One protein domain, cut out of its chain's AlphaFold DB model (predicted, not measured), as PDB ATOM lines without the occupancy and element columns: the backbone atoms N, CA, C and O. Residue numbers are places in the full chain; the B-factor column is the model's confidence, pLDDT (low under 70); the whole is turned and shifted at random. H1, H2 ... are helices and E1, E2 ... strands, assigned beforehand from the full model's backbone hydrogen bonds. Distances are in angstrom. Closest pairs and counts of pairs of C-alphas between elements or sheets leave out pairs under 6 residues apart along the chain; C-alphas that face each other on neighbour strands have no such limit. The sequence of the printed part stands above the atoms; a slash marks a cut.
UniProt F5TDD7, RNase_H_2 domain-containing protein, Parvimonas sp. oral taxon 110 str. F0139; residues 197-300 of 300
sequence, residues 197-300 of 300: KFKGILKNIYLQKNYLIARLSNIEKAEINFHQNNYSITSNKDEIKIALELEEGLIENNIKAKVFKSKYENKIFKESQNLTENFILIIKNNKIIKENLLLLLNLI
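This is residues 197 to 300 of the 300 residues of the protein "RNase_H_2 domain-containing protein" of Parvimonas sp. oral taxon 110 str. F0139 (UniProt F5TDD7). Two strongly twisted antiparallel sheets stand end to end along an elongated domain, a larger one of five strands and a smaller one of three, joined where E5 runs on into E6. The single named helix, H1, lies across one face of the larger sheet and reaches E8 of the smaller one. The printed part has 104 residues, with eight named strands followed by one named helix; the sheet orders are E1 - E2 - E5 - E4 - E3 and E6 - E7 - E8. The class is mostly strand, and the whole is compact by its radius of gyration of the C-alphas, 13.9 A, with spans of 45 by 24 by 23 A.

E1, residues 198 to 208, begins at C-alpha 198 (-45.107, 22.932, 44.256), bends by 84 degrees at residue 201 and is 23.4 A long. E2 is residues 211 to 217, 19.3 A. E3 is residues 225 to 227 and E4 residues 231 to 235. E5, residues 239 to 245, is 19.5 A long, and E6, residues 247 to 251, begins at C-alpha 247 (-29.743, 5.613, 56.316). E7 is residues 255 to 261, 18.3 A, and E8 residues 279 to 284, 13.0 A. H1, residues 290 to 299, is 14.3 A long and ends at C-alpha 299 (-43.045, 11.882, 44.205).

In the larger sheet E1 and E3 are the edge strands. E1 and E2 form a hairpin, with N 206 and O 213 3.0 A apart, within hydrogen-bond range. E2 and E5 are antiparallel at 162 degrees, with N 214 to O 242 at 2.9 A. E3, E4 and E5 make a meander, each strand the antiparallel neighbour of the one before, with N 226 to O 233 at 2.8 A and N 234 to O 241 at 2.9 A. E2 to E5 make a Greek key, that meander with E2 the antiparallel neighbour of E5. H1 is on this sheet at a height over the sheet of 9.6 A, over E2 and only just over E5, where 3 of its 10 C-alphas fall. It runs across the strands, at 74 degrees to E2 on the local plane. E5 and E6 meet only through their link, at 54 degrees. E6, E7 and E8 make a second meander, with N 249 to O 257 at 3.0 A and N 260 to O 280 at 2.8 A. H1 only grazes this sheet with residues 290 to 296; the closest C-alphas of E8 and H1, those of Ile 282 and Leu 293, are 6.1 A apart. In H1 every O i to N i+4 pair is within hydrogen-bond range.

The two C-alphas farthest apart, those of Lys 237 and Asn 253, are 45.1 A apart. The printed part has no cut and ends at residue 300, the chain's last. The link from E7 to E8, residues 262 to 278, is long. The mean pLDDT of the printed part is 93.0, and no printed residue is under 70.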
ATOM      1  N   LYS A 197     -47.905  19.849  45.072       89.00
ATOM      2  CA  LYS A 197     -47.930  21.012  45.975       89.00
ATOM      3  C   LYS A 197     -47.044  22.171  45.529       89.00
ATOM      4  O   LYS A 197     -47.196  23.263  46.067       89.00
ATOM      5  N   PHE A 198     -46.078  21.922  44.649       94.00
ATOM      6  CA  PHE A 198     -45.107  22.932  44.256       94.00
ATOM      7  C   PHE A 198     -44.394  22.578  42.961       94.00
ATOM      8  O   PHE A 198     -44.137  21.407  42.660       94.00
ATOM      9  N   LYS A 199     -43.935  23.623  42.283       96.44
ATOM     10  CA  LYS A 199     -42.997  23.530  41.173       96.44
ATOM     11  C   LYS A 199     -41.709  24.298  41.459       96.44
ATOM     12  O   LYS A 199     -41.732  25.472  41.837       96.44
ATOM     13  N   GLY A 200     -40.568  23.653  41.224       96.88
ATOM     14  CA  GLY A 200     -39.262  24.279  41.413       96.88
ATOM     15  C   GLY A 200     -38.158  23.691  40.546       96.88
ATOM     16  O   GLY A 200     -38.220  22.535  40.152       96.88
ATOM     17  N   ILE A 201     -37.127  24.485  40.248       96.94
ATOM     18  CA  ILE A 201     -35.926  24.019  39.538       96.94
ATOM     19  C   ILE A 201     -34.829  23.794  40.566       96.94
ATOM     20  O   ILE A 201     -34.489  24.712  41.315       96.94
ATOM     21  N   LEU A 202     -34.252  22.598  40.582       96.56
ATOM     22  CA  LEU A 202     -33.144  22.249  41.460       96.56
ATOM     23  C   LEU A 202     -31.931  23.167  41.224       96.56
ATOM     24  O   LEU A 202     -31.457  23.329  40.100       96.56
ATOM     25  N   LYS A 203     -31.434  23.784  42.300       95.12
ATOM     26  CA  LYS A 203     -30.308  24.736  42.296       95.12
ATOM     27  C   LYS A 203     -29.067  24.204  42.997       95.12
ATOM     28  O   LYS A 203     -27.961  24.623  42.667       95.12
ATOM     29  N   ASN A 204     -29.243  23.350  44.002       94.94
ATOM     30  CA  ASN A 204     -28.139  22.815  44.789       94.94
ATOM     31  C   ASN A 204     -28.553  21.521  45.496       94.94
ATOM     32  O   ASN A 204     -29.699  21.397  45.935       94.94
ATOM     33  N   ILE A 205     -27.601  20.604  45.658       94.19
ATOM     34  CA  ILE A 205     -27.731  19.425  46.514       94.19
ATOM     35  C   ILE A 205     -26.467  19.293  47.354       94.19
ATOM     36  O   ILE A 205     -25.358  19.408  46.836       94.19
ATOM     37  N   TYR A 206     -26.626  19.014  48.642       94.19
ATOM     38  CA  TYR A 206     -25.503  18.718  49.526       94.19
ATOM     39  C   TYR A 206     -25.922  17.801  50.675       94.19
ATOM     40  O   TYR A 206     -27.096  17.720  51.033       94.19
ATOM     41  N   LEU A 207     -24.945  17.117  51.269       94.00
ATOM     42  CA  LEU A 207     -25.144  16.333  52.484       94.00
ATOM     43  C   LEU A 207     -24.876  17.190  53.721       94.00
ATOM     44  O   LEU A 207     -23.890  17.923  53.787       94.00
ATOM     45  N   GLN A 208     -25.735  17.056  54.723       95.06
ATOM     46  CA  GLN A 208     -25.589  17.653  56.042       95.06
ATOM     47  C   GLN A 208     -25.897  16.578  57.090       95.06
ATOM     48  O   GLN A 208     -27.057  16.259  57.338       95.06
ATOM     49  N   LYS A 209     -24.851  16.012  57.711       93.12
ATOM     50  CA  LYS A 209     -24.951  14.806  58.556       93.12
ATOM     51  C   LYS A 209     -25.574  13.637  57.765       93.12
ATOM     52  O   LYS A 209     -25.046  13.269  56.717       93.12
ATOM     53  N   ASN A 210     -26.679  13.077  58.248       95.12
ATOM     54  CA  ASN A 210     -27.463  12.036  57.591       95.12
ATOM     55  C   ASN A 210     -28.534  12.590  56.635       95.12
ATOM     56  O   ASN A 210     -29.232  11.808  56.007       95.12
ATOM     57  N   TYR A 211     -28.653  13.912  56.469       97.31
ATOM     58  CA  TYR A 211     -29.639  14.502  55.565       97.31
ATOM     59  C   TYR A 211     -29.036  14.849  54.208       97.31
ATOM     60  O   TYR A 211     -27.997  15.507  54.127       97.31
ATOM     61  N   LEU A 212     -29.733  14.490  53.133       97.19
ATOM     62  CA  LEU A 212     -29.535  15.081  51.818       97.19
ATOM     63  C   LEU A 212     -30.472  16.274  51.666       97.19
ATOM     64  O   LEU A 212     -31.693  16.145  51.747       97.19
ATOM     65  N   ILE A 213     -29.884  17.448  51.460       97.56
ATOM     66  CA  ILE A 213     -30.612  18.700  51.294       97.56
ATOM     67  C   ILE A 213     -30.650  19.048  49.812       97.56
ATOM     68  O   ILE A 213     -29.606  19.300  49.213       97.56
ATOM     69  N   ALA A 214     -31.851  19.110  49.245       97.25
ATOM     70  CA  ALA A 214     -32.107  19.651  47.918       97.25
ATOM     71  C   ALA A 214     -32.721  21.052  48.046       97.25
ATOM     72  O   ALA A 214     -33.678  21.269  48.793       97.25
ATOM     73  N   ARG A 215     -32.149  22.015  47.323       97.38
ATOM     74  CA  ARG A 215     -32.589  23.415  47.282       97.38
ATOM     75  C   ARG A 215     -33.086  23.724  45.881       97.38
ATOM     76  O   ARG A 215     -32.342  23.533  44.917       97.38
ATOM     77  N   LEU A 216     -34.323  24.179  45.765       97.44
ATOM     78  CA  LEU A 216     -34.995  24.454  44.503       97.44
ATOM     79  C   LEU A 216     -35.456  25.909  44.481       97.44
ATOM     80  O   LEU A 216     -35.804  26.454  45.522       97.44
ATOM     81  N   SER A 217     -35.531  26.530  43.307       96.94
ATOM     82  CA  SER A 217     -36.243  27.806  43.177       96.94
ATOM     83  C   SER A 217     -37.737  27.614  43.426       96.94
ATOM     84  O   SER A 217     -38.312  26.653  42.916       96.94
ATOM     85  N   ASN A 218     -38.380  28.546  44.122       96.31
ATOM     86  CA  ASN A 218     -39.825  28.535  44.326       96.31
ATOM     87  C   ASN A 218     -40.539  29.298  43.199       96.31
ATOM     88  O   ASN A 218     -40.707  30.512  43.270       96.31
ATOM     89  N   ILE A 219     -40.924  28.602  42.127       94.12
ATOM     90  CA  ILE A 219     -41.478  29.256  40.924       94.12
ATOM     91  C   ILE A 219     -42.876  29.814  41.200       94.12
ATOM     92  O   ILE A 219     -43.225  30.897  40.739       94.12
ATOM     93  N   GLU A 220     -43.663  29.078  41.979       93.44
ATOM     94  CA  GLU A 220     -45.066  29.391  42.267       93.44
ATOM     95  C   GLU A 220     -45.237  30.189  43.563       93.44
ATOM     96  O   GLU A 220     -46.360  30.512  43.937       93.44
ATOM     97  N   LYS A 221     -44.131  30.518  44.251       94.12
ATOM     98  CA  LYS A 221     -44.135  31.136  45.588       94.12
ATOM     99  C   LYS A 221     -45.002  30.347  46.576       94.12
ATOM    100  O   LYS A 221     -45.659  30.927  47.434       94.12
ATOM    101  N   ALA A 222     -45.006  29.021  46.441       92.94
ATOM    102  CA  ALA A 222     -45.774  28.135  47.298       92.94
ATOM    103  C   ALA A 222     -45.287  28.262  48.747       92.94
ATOM    104  O   ALA A 222     -44.079  28.225  48.993       92.94
ATOM    105  N   GLU A 223     -46.210  28.376  49.697       95.38
ATOM    106  CA  GLU A 223     -45.918  28.342  51.131       95.38
ATOM    107  C   GLU A 223     -46.059  26.907  51.636       95.38
ATOM    108  O   GLU A 223     -47.139  26.317  51.618       95.38
ATOM    109  N   ILE A 224     -44.941  26.310  52.041       95.25
ATOM    110  CA  ILE A 224     -44.854  24.896  52.384       95.25
ATOM    111  C   ILE A 224     -44.200  24.785  53.750       95.25
ATOM    112  O   ILE A 224     -43.095  25.281  53.970       95.25
ATOM    113  N   ASN A 225     -44.877  24.085  54.650       96.44
ATOM    114  CA  ASN A 225     -44.328  23.661  55.924       96.44
ATOM    115  C   ASN A 225     -44.796  22.230  56.196       96.44
ATOM    116  O   ASN A 225     -45.880  21.998  56.731       96.44
ATOM    117  N   PHE A 226     -44.025  21.263  55.711       95.81
ATOM    118  CA  PHE A 226     -44.372  19.850  55.738       95.81
ATOM    119  C   PHE A 226     -43.272  19.038  56.414       95.81
ATOM    120  O   PHE A 226     -42.100  19.144  56.054       95.81
ATOM    121  N   HIS A 227     -43.671  18.173  57.345       96.00
ATOM    122  CA  HIS A 227     -42.771  17.323  58.112       96.00
ATOM    123  C   HIS A 227     -43.322  15.899  58.206       96.00
ATOM    124  O   HIS A 227     -44.485  15.690  58.549       96.00
ATOM    125  N   GLN A 228     -42.464  14.928  57.917       93.19
ATOM    126  CA  GLN A 228     -42.636  13.509  58.210       93.19
ATOM    127  C   GLN A 228     -41.406  12.989  58.953       93.19
ATOM    128  O   GLN A 228     -40.418  13.705  59.111       93.19
ATOM    129  N   ASN A 229     -41.469  11.733  59.400       90.56
ATOM    130  CA  ASN A 229     -40.423  11.123  60.218       90.56
ATOM    131  C   ASN A 229     -39.038  11.189  59.564       90.56
ATOM    132  O   ASN A 229     -38.071  11.453  60.260       90.56
ATOM    133  N   ASN A 230     -38.952  10.986  58.247       94.19
ATOM    134  CA  ASN A 230     -37.688  10.871  57.523       94.19
ATOM    135  C   ASN A 230     -37.519  11.895  56.386       94.19
ATOM    136  O   ASN A 230     -36.553  11.821  55.628       94.19
ATOM    137  N   TYR A 231     -38.441  12.851  56.223       97.19
ATOM    138  CA  TYR A 231     -38.215  13.999  55.345       97.19
ATOM    139  C   TYR A 231     -39.048  15.222  55.719       97.19
ATOM    140  O   TYR A 231     -40.087  15.133  56.368       97.19
ATOM    141  N   SER A 232     -38.597  16.387  55.261       97.25
ATOM    142  CA  SER A 232     -39.341  17.641  55.387       97.25
ATOM    143  C   SER A 232     -39.239  18.476  54.120       97.25
ATOM    144  O   SER A 232     -38.244  18.398  53.392       97.25
ATOM    145  N   ILE A 233     -40.265  19.285  53.875       97.69
ATOM    146  CA  ILE A 233     -40.309  20.263  52.795       97.69
ATOM    147  C   ILE A 233     -40.725  21.593  53.404       97.69
ATOM    148  O   ILE A 233     -41.791  21.711  54.005       97.69
ATOM    149  N   THR A 234     -39.871  22.594  53.251       97.75
ATOM    150  CA  THR A 234     -40.109  23.955  53.741       97.75
ATOM    151  C   THR A 234     -39.849  24.935  52.614       97.75
ATOM    152  O   THR A 234     -39.012  24.661  51.753       97.75
ATOM    153  N   SER A 235     -40.534  26.071  52.592       97.50
ATOM    154  CA  SER A 235     -40.274  27.102  51.590       97.50
ATOM    155  C   SER A 235     -40.240  28.503  52.183       97.50
ATOM    156  O   SER A 235     -40.790  28.781  53.247       97.50
ATOM    157  N   ASN A 236     -39.562  29.390  51.465       95.44
ATOM    158  CA  ASN A 236     -39.750  30.828  51.555       95.44
ATOM    159  C   ASN A 236     -40.174  31.352  50.171       95.44
ATOM    160  O   ASN A 236     -40.427  30.571  49.251       95.44
ATOM    161  N   LYS A 237     -40.235  32.676  50.008       93.56
ATOM    162  CA  LYS A 237     -40.672  33.319  48.762       93.56
ATOM    163  C   LYS A 237     -39.878  32.885  47.521       93.56
ATOM    164  O   LYS A 237     -40.467  32.791  46.450       93.56
ATOM    165  N   ASP A 238     -38.583  32.611  47.666       94.75
ATOM    166  CA  ASP A 238     -37.665  32.409  46.538       94.75
ATOM    167  C   ASP A 238     -37.160  30.962  46.421       94.75
ATOM    168  O   ASP A 238     -36.708  30.538  45.353       94.75
ATOM    169  N   GLU A 239     -37.245  30.177  47.495       97.25
ATOM    170  CA  GLU A 239     -36.620  28.861  47.593       97.25
ATOM    171  C   GLU A 239     -37.506  27.827  48.301       97.25
ATOM    172  O   GLU A 239     -38.173  28.112  49.295       97.25
ATOM    173  N   ILE A 240     -37.451  26.591  47.808       98.12
ATOM    174  CA  ILE A 240     -37.978  25.390  48.454       98.12
ATOM    175  C   ILE A 240     -36.791  24.541  48.910       98.12
ATOM    176  O   ILE A 240     -35.882  24.232  48.134       98.12
ATOM    177  N   LYS A 241     -36.807  24.137  50.175       97.94
ATOM    178  CA  LYS A 241     -35.841  23.230  50.785       97.94
ATOM    179  C   LYS A 241     -36.513  21.893  51.063       97.94
ATOM    180  O   LYS A 241     -37.440  21.820  51.867       97.94
ATOM    181  N   ILE A 242     -35.969  20.840  50.472       97.94
ATOM    182  CA  ILE A 242     -36.319  19.450  50.758       97.94
ATOM    183  C   ILE A 242     -35.158  18.839  51.542       97.94
ATOM    184  O   ILE A 242     -34.011  18.897  51.097       97.94
ATOM    185  N   ALA A 243     -35.438  18.271  52.709       98.25
ATOM    186  CA  ALA A 243     -34.461  17.536  53.505       98.25
ATOM    187  C   ALA A 243     -34.888  16.073  53.596       98.25
ATOM    188  O   ALA A 243     -35.949  15.797  54.149       98.25
ATOM    189  N   LEU A 244     -34.070  15.168  53.061       98.00
ATOM    190  CA  LEU A 244     -34.284  13.721  53.078       98.00
ATOM    191  C   LEU A 244     -33.334  13.090  54.089       98.00
ATOM    192  O   LEU A 244     -32.121  13.227  53.937       98.00
ATOM    193  N   GLU A 245     -33.856  12.409  55.097       98.00
ATOM    194  CA  GLU A 245     -33.044  11.603  56.000       98.00
ATOM    195  C   GLU A 245     -32.610  10.319  55.292       98.00
ATOM    196  O   GLU A 245     -33.436   9.583  54.749       98.00
ATOM    197  N   LEU A 246     -31.302  10.074  55.268       97.00
ATOM    198  CA  LEU A 246     -30.708   8.900  54.653       97.00
ATOM    199  C   LEU A 246     -30.127   7.970  55.716       97.00
ATOM    200  O   LEU A 246     -29.405   8.408  56.615       97.00
ATOM    201  N   GLU A 247     -30.375   6.680  55.546       94.94
ATOM    202  CA  GLU A 247     -29.743   5.613  56.316       94.94
ATOM    203  C   GLU A 247     -28.476   5.151  55.588       94.94
ATOM    204  O   GLU A 247     -28.462   5.026  54.362       94.94
ATOM    205  N   GLU A 248     -27.389   4.938  56.328       92.88
ATOM    206  CA  GLU A 248     -26.112   4.476  55.780       92.88
ATOM    207  C   GLU A 248     -25.938   2.980  56.045       92.88
ATOM    208  O   GLU A 248     -26.209   2.498  57.143       92.88
ATOM    209  N   GLY A 249     -25.466   2.250  55.037       88.12
ATOM    210  CA  GLY A 249     -25.267   0.811  55.134       88.12
ATOM    211  C   GLY A 249     -24.315   0.273  54.075       88.12
ATOM    212  O   GLY A 249     -23.790   1.010  53.232       88.12
ATOM    213  N   LEU A 250     -24.090  -1.037  54.132       86.06
ATOM    214  CA  LEU A 250     -23.357  -1.784  53.119       86.06
ATOM    215  C   LEU A 250     -24.351  -2.595  52.290       86.06
ATOM    216  O   LEU A 250     -25.201  -3.286  52.846       86.06
ATOM    217  N   ILE A 251     -24.231  -2.504  50.970       85.00
ATOM    218  CA  ILE A 251     -24.911  -3.405  50.029       85.00
ATOM    219  C   ILE A 251     -23.914  -4.462  49.528       85.00
ATOM    220  O   ILE A 251     -22.758  -4.482  49.964       85.00
ATOM    221  N   GLU A 252     -24.353  -5.343  48.624       81.44
ATOM    222  CA  GLU A 252     -23.532  -6.413  48.040       81.44
ATOM    223  C   GLU A 252     -22.102  -5.948  47.693       81.44
ATOM    224  O   GLU A 252     -21.887  -4.840  47.192       81.44
ATOM    225  N   ASN A 253     -21.117  -6.811  47.966       81.81
ATOM    226  CA  ASN A 253     -19.681  -6.550  47.787       81.81
ATOM    227  C   ASN A 253     -19.098  -5.435  48.681       81.81
ATOM    228  O   ASN A 253     -18.131  -4.780  48.292       81.81
ATOM    229  N   ASN A 254     -19.656  -5.218  49.881       83.94
ATOM    230  CA  ASN A 254     -19.201  -4.200  50.846       83.94
ATOM    231  C   ASN A 254     -19.194  -2.769  50.277       83.94
ATOM    232  O   ASN A 254     -18.403  -1.914  50.685       83.94
ATOM    233  N   ILE A 255     -20.089  -2.497  49.328       87.69
ATOM    234  CA  ILE A 255     -20.242  -1.171  48.737       87.69
ATOM    235  C   ILE A 255     -20.976  -0.271  49.733       87.69
ATOM    236  O   ILE A 255     -22.075  -0.595  50.182       87.69
ATOM    237  N   LYS A 256     -20.390   0.890  50.046       91.31
ATOM    238  CA  LYS A 256     -21.045   1.909  50.875       91.31
ATOM    239  C   LYS A 256     -22.230   2.514  50.132       91.31
ATOM    240  O   LYS A 256     -22.085   2.992  48.998       91.31
ATOM    241  N   ALA A 257     -23.371   2.543  50.805       93.94
ATOM    242  CA  ALA A 257     -24.621   3.051  50.279       93.94
ATOM    243  C   ALA A 257     -25.308   3.985  51.277       93.94
ATOM    244  O   ALA A 257     -25.201   3.811  52.491       93.94
ATOM    245  N   LYS A 258     -26.047   4.961  50.746       95.44
ATOM    246  CA  LYS A 258     -27.048   5.703  51.514       95.44
ATOM    247  C   LYS A 258     -28.411   5.547  50.863       95.44
ATOM    248  O   LYS A 258     -28.549   5.798  49.659       95.44
ATOM    249  N   VAL A 259     -29.391   5.138  51.653       95.12
ATOM    250  CA  VAL A 259     -30.745   4.820  51.199       95.12
ATOM    251  C   VAL A 259     -31.773   5.728  51.861       95.12
ATOM    252  O   VAL A 259     -31.566   6.212  52.969       95.12
ATOM    253  N   PHE A 260     -32.890   5.960  51.181       96.12
ATOM    254  CA  PHE A 260     -34.055   6.643  51.734       96.12
ATOM    255  C   PHE A 260     -35.163   5.628  52.011       96.12
ATOM    256  O   PHE A 260     -35.572   4.904  51.100       96.12
ATOM    257  N   LYS A 261     -35.673   5.590  53.245       94.00
ATOM    258  CA  LYS A 261     -36.814   4.742  53.610       94.00
ATOM    259  C   LYS A 261     -38.091   5.249  52.944       94.00
ATOM    260  O   LYS A 261     -38.543   6.360  53.196       94.00
ATOM    261  N   SER A 262     -38.687   4.454  52.075       90.50
ATOM    262  CA  SER A 262     -39.758   4.900  51.192       90.50
ATOM    263  C   SER A 262     -41.052   4.133  51.419       90.50
ATOM    264  O   SER A 262     -41.060   2.959  51.769       90.50
ATOM    265  N   LYS A 263     -42.179   4.796  51.156       90.44
ATOM    266  CA  LYS A 263     -43.482   4.132  50.987       90.44
ATOM    267  C   LYS A 263     -43.708   3.627  49.555       90.44
ATOM    268  O   LYS A 263     -44.692   2.946  49.299       90.44
ATOM    269  N   TYR A 264     -42.847   4.026  48.618       89.81
ATOM    270  CA  TYR A 264     -42.915   3.656  47.207       89.81
ATOM    271  C   TYR A 264     -42.156   2.350  46.963       89.81
ATOM    272  O   TYR A 264     -41.109   2.127  47.563       89.81
ATOM    273  N   GLU A 265     -42.673   1.512  46.065       87.75
ATOM    274  CA  GLU A 265     -42.071   0.216  45.743       87.75
ATOM    275  C   GLU A 265     -40.698   0.365  45.078       87.75
ATOM    276  O   GLU A 265     -40.539   1.123  44.122       87.75
ATOM    277  N   ASN A 266     -39.725  -0.442  45.501       87.88
ATOM    278  CA  ASN A 266     -38.356  -0.409  44.976       87.88
ATOM    279  C   ASN A 266     -38.242  -0.599  43.461       87.88
ATOM    280  O   ASN A 266     -37.309  -0.091  42.845       87.88
ATOM    281  N   LYS A 267     -39.182  -1.330  42.848       87.56
ATOM    282  CA  LYS A 267     -39.113  -1.728  41.434       87.56
ATOM    283  C   LYS A 267     -39.064  -0.552  40.454       87.56
ATOM    284  O   LYS A 267     -38.566  -0.720  39.344       87.56
ATOM    285  N   ILE A 268     -39.561   0.623  40.854       90.50
ATOM    286  CA  ILE A 268     -39.538   1.834  40.017       90.50
ATOM    287  C   ILE A 268     -38.212   2.603  40.120       90.50
ATOM    288  O   ILE A 268     -37.972   3.508  39.324       90.50
ATOM    289  N   PHE A 269     -37.355   2.254  41.084       92.06
ATOM    290  CA  PHE A 269     -36.068   2.897  41.316       92.06
ATOM    291  C   PHE A 269     -34.930   2.013  40.809       92.06
ATOM    292  O   PHE A 269     -34.837   0.817  41.097       92.06
ATOM    293  N   LYS A 270     -34.028   2.628  40.050       90.94
ATOM    294  CA  LYS A 270     -32.855   1.985  39.465       90.94
ATOM    295  C   LYS A 270     -31.968   1.425  40.579       90.94
ATOM    296  O   LYS A 270     -31.731   2.100  41.576       90.94
ATOM    297  N   GLU A 271     -31.488   0.192  40.425       89.00
ATOM    298  CA  GLU A 271     -30.586  -0.473  41.383       89.00
ATOM    299  C   GLU A 271     -31.147  -0.636  42.811       89.00
ATOM    300  O   GLU A 271     -30.403  -0.987  43.722       89.00
ATOM    301  N   SER A 272     -32.447  -0.400  43.024       88.75
ATOM    302  CA  SER A 272     -33.102  -0.610  44.326       88.75
ATOM    303  C   SER A 272     -33.890  -1.922  44.375       88.75
ATOM    304  O   SER A 272     -34.345  -2.316  45.443       88.75
ATOM    305  N   GLN A 273     -34.041  -2.629  43.244       83.06
ATOM    306  CA  GLN A 273     -34.959  -3.770  43.113       83.06
ATOM    307  C   GLN A 273     -34.656  -4.934  44.066       83.06
ATOM    308  O   GLN A 273     -35.579  -5.627  44.479       83.06
ATOM    309  N   ASN A 274     -33.385  -5.121  44.424       78.81
ATOM    310  CA  ASN A 274     -32.932  -6.234  45.260       78.81
ATOM    311  C   ASN A 274     -32.904  -5.894  46.762       78.81
ATOM    312  O   ASN A 274     -32.470  -6.716  47.564       78.81
ATOM    313  N   LEU A 275     -33.323  -4.687  47.161       83.50
ATOM    314  CA  LEU A 275     -33.362  -4.298  48.571       83.50
ATOM    315  C   LEU A 275     -34.571  -4.941  49.267       83.50
ATOM    316  O   LEU A 275     -35.670  -4.983  48.715       83.50
ATOM    317  N   THR A 276     -34.346  -5.453  50.479       76.12
ATOM    318  CA  THR A 276     -35.289  -6.297  51.239       76.12
ATOM    319  C   THR A 276     -36.493  -5.542  51.800       76.12
ATOM    320  O   THR A 276     -37.566  -6.120  51.940       76.12
ATOM    321  N   GLU A 277     -36.333  -4.255  52.101       82.38
ATOM    322  CA  GLU A 277     -37.420  -3.333  52.454       82.38
ATOM    323  C   GLU A 277     -37.549  -2.250  51.381       82.38
ATOM    324  O   GLU A 277     -36.657  -2.104  50.544       82.38
ATOM    325  N   ASN A 278     -38.629  -1.459  51.423       88.62
ATOM    326  CA  ASN A 278     -38.823  -0.319  50.524       88.62
ATOM    327  C   ASN A 278     -37.798   0.800  50.805       88.62
ATOM    328  O   ASN A 278     -38.094   1.811  51.441       88.62
ATOM    329  N   PHE A 279     -36.576   0.606  50.329       92.25
ATOM    330  CA  PHE A 279     -35.459   1.527  50.397       92.25
ATOM    331  C   PHE A 279     -35.095   1.980  48.993       92.25
ATOM    332  O   PHE A 279     -34.895   1.179  48.085       92.25
ATOM    333  N   ILE A 280     -34.939   3.286  48.825       94.56
ATOM    334  CA  ILE A 280     -34.464   3.860  47.571       94.56
ATOM    335  C   ILE A 280     -32.974   4.105  47.709       94.56
ATOM    336  O   ILE A 280     -32.551   4.865  48.579       94.56
ATOM    337  N   LEU A 281     -32.175   3.509  46.831       95.00
ATOM    338  CA  LEU A 281     -30.745   3.778  46.777       95.00
ATOM    339  C   LEU A 281     -30.501   5.195  46.244       95.00
ATOM    340  O   LEU A 281     -30.773   5.481  45.077       95.00
ATOM    341  N   ILE A 282     -29.994   6.089  47.097       95.44
ATOM    342  CA  ILE A 282     -29.736   7.491  46.740       95.44
ATOM    343  C   ILE A 282     -28.260   7.710  46.440       95.44
ATOM    344  O   ILE A 282     -27.943   8.381  45.463       95.44
ATOM    345  N   ILE A 283     -27.357   7.138  47.241       94.12
ATOM    346  CA  ILE A 283     -25.907   7.233  47.032       94.12
ATOM    347  C   ILE A 283     -25.302   5.836  47.012       94.12
ATOM    348  O   ILE A 283     -25.556   5.044  47.915       94.12
ATOM    349  N   LYS A 284     -24.441   5.571  46.029       92.81
ATOM    350  CA  LYS A 284     -23.642   4.349  45.891       92.81
ATOM    351  C   LYS A 284     -22.197   4.738  45.595       92.81
ATOM    352  O   LYS A 284     -21.959   5.517  44.674       92.81
ATOM    353  N   ASN A 285     -21.228   4.239  46.367       89.50
ATOM    354  CA  ASN A 285     -19.807   4.601  46.209       89.50
ATOM    355  C   ASN A 285     -19.574   6.126  46.142       89.50
ATOM    356  O   ASN A 285     -18.862   6.626  45.274       89.50
ATOM    357  N   ASN A 286     -20.211   6.876  47.046       86.69
ATOM    358  CA  ASN A 286     -20.162   8.345  47.110       86.69
ATOM    359  C   ASN A 286     -20.711   9.088  45.872       86.69
ATOM    360  O   ASN A 286     -20.558  10.305  45.783       86.69
ATOM    361  N   LYS A 287     -21.391   8.401  44.944       89.69
ATOM    362  CA  LYS A 287     -22.088   9.007  43.800       89.69
ATOM    363  C   LYS A 287     -23.602   8.929  43.988       89.69
ATOM    364  O   LYS A 287     -24.114   7.878  44.363       89.69
ATOM    365  N   ILE A 288     -24.321  10.025  43.729       91.38
ATOM    366  CA  ILE A 288     -25.795  10.016  43.729       91.38
ATOM    367  C   ILE A 288     -26.289   9.296  42.478       91.38
ATOM    368  O   ILE A 288     -25.822   9.569  41.371       91.38
ATOM    369  N   ILE A 289     -27.291   8.440  42.658       93.94
ATOM    370  CA  ILE A 289     -28.088   7.883  41.566       93.94
ATOM    371  C   ILE A 289     -29.124   8.939  41.169       93.94
ATOM    372  O   ILE A 289     -30.168   9.094  41.807       93.94
ATOM    373  N   LYS A 290     -28.777   9.734  40.154       93.12
ATOM    374  CA  LYS A 290     -29.493  10.955  39.745       93.12
ATOM    375  C   LYS A 290     -30.958  10.676  39.418       93.12
ATOM    376  O   LYS A 290     -31.829  11.430  39.840       93.12
ATOM    377  N   GLU A 291     -31.217   9.579  38.716       94.19
ATOM    378  CA  GLU A 291     -32.553   9.145  38.311       94.19
ATOM    379  C   GLU A 291     -33.435   8.855  39.528       94.19
ATOM    380  O   GLU A 291     -34.566   9.333  39.595       94.19
ATOM    381  N   ASN A 292     -32.892   8.155  40.530       95.88
ATOM    382  CA  ASN A 292     -33.626   7.845  41.754       95.88
ATOM    383  C   ASN A 292     -33.930   9.101  42.559       95.88
ATOM    384  O   ASN A 292     -35.052   9.261  43.036       95.88
ATOM    385  N   LEU A 293     -32.949  10.000  42.693       95.50
ATOM    386  CA  LEU A 293     -33.151  11.245  43.421       95.50
ATOM    387  C   LEU A 293     -34.200  12.124  42.730       95.50
ATOM    388  O   LEU A 293     -35.131  12.568  43.390       95.50
ATOM    389  N   LEU A 294     -34.091  12.358  41.419       95.19
ATOM    390  CA  LEU A 294     -35.067  13.178  40.694       95.19
ATOM    391  C   LEU A 294     -36.470  12.571  40.743       95.19
ATOM    392  O   LEU A 294     -37.436  13.304  40.965       95.19
ATOM    393  N   LEU A 295     -36.596  11.252  40.579       95.75
ATOM    394  CA  LEU A 295     -37.883  10.573  40.695       95.75
ATOM    395  C   LEU A 295     -38.462  10.732  42.105       95.75
ATOM    396  O   LEU A 295     -39.617  11.126  42.248       95.75
ATOM    397  N   LEU A 296     -37.655  10.500  43.144       95.81
ATOM    398  CA  LEU A 296     -38.086  10.658  44.531       95.81
ATOM    399  C   LEU A 296     -38.565  12.088  44.812       95.81
ATOM    400  O   LEU A 296     -39.650  12.259  45.355       95.81
ATOM    401  N   LEU A 297     -37.804  13.106  44.397       95.56
ATOM    402  CA  LEU A 297     -38.166  14.512  44.608       95.56
ATOM    403  C   LEU A 297     -39.492  14.895  43.926       95.56
ATOM    404  O   LEU A 297     -40.219  15.729  44.457       95.56
ATOM    405  N   ASN A 298     -39.826  14.290  42.781       95.25
ATOM    406  CA  ASN A 298     -41.121  14.507  42.126       95.25
ATOM    407  C   ASN A 298     -42.282  13.818  42.869       95.25
ATOM    408  O   ASN A 298     -43.408  14.319  42.851       95.25
ATOM    409  N   LEU A 299     -42.021  12.690  43.536       92.94
ATOM    410  CA  LEU A 299     -43.045  11.882  44.205       92.94
ATOM    411  C   LEU A 299     -43.433  12.370  45.613       92.94
ATOM    412  O   LEU A 299     -44.550  12.089  46.047       92.94
ATOM    413  N   ILE A 300     -42.527  13.005  46.362       89.12
ATOM    414  CA  ILE A 300     -42.695  13.301  47.808       89.12
ATOM    415  C   ILE A 300     -43.532  14.525  48.160       89.12
ATOM    416  O   ILE A 300     -43.605  15.469  47.352       89.12
TER     417      ILE A 300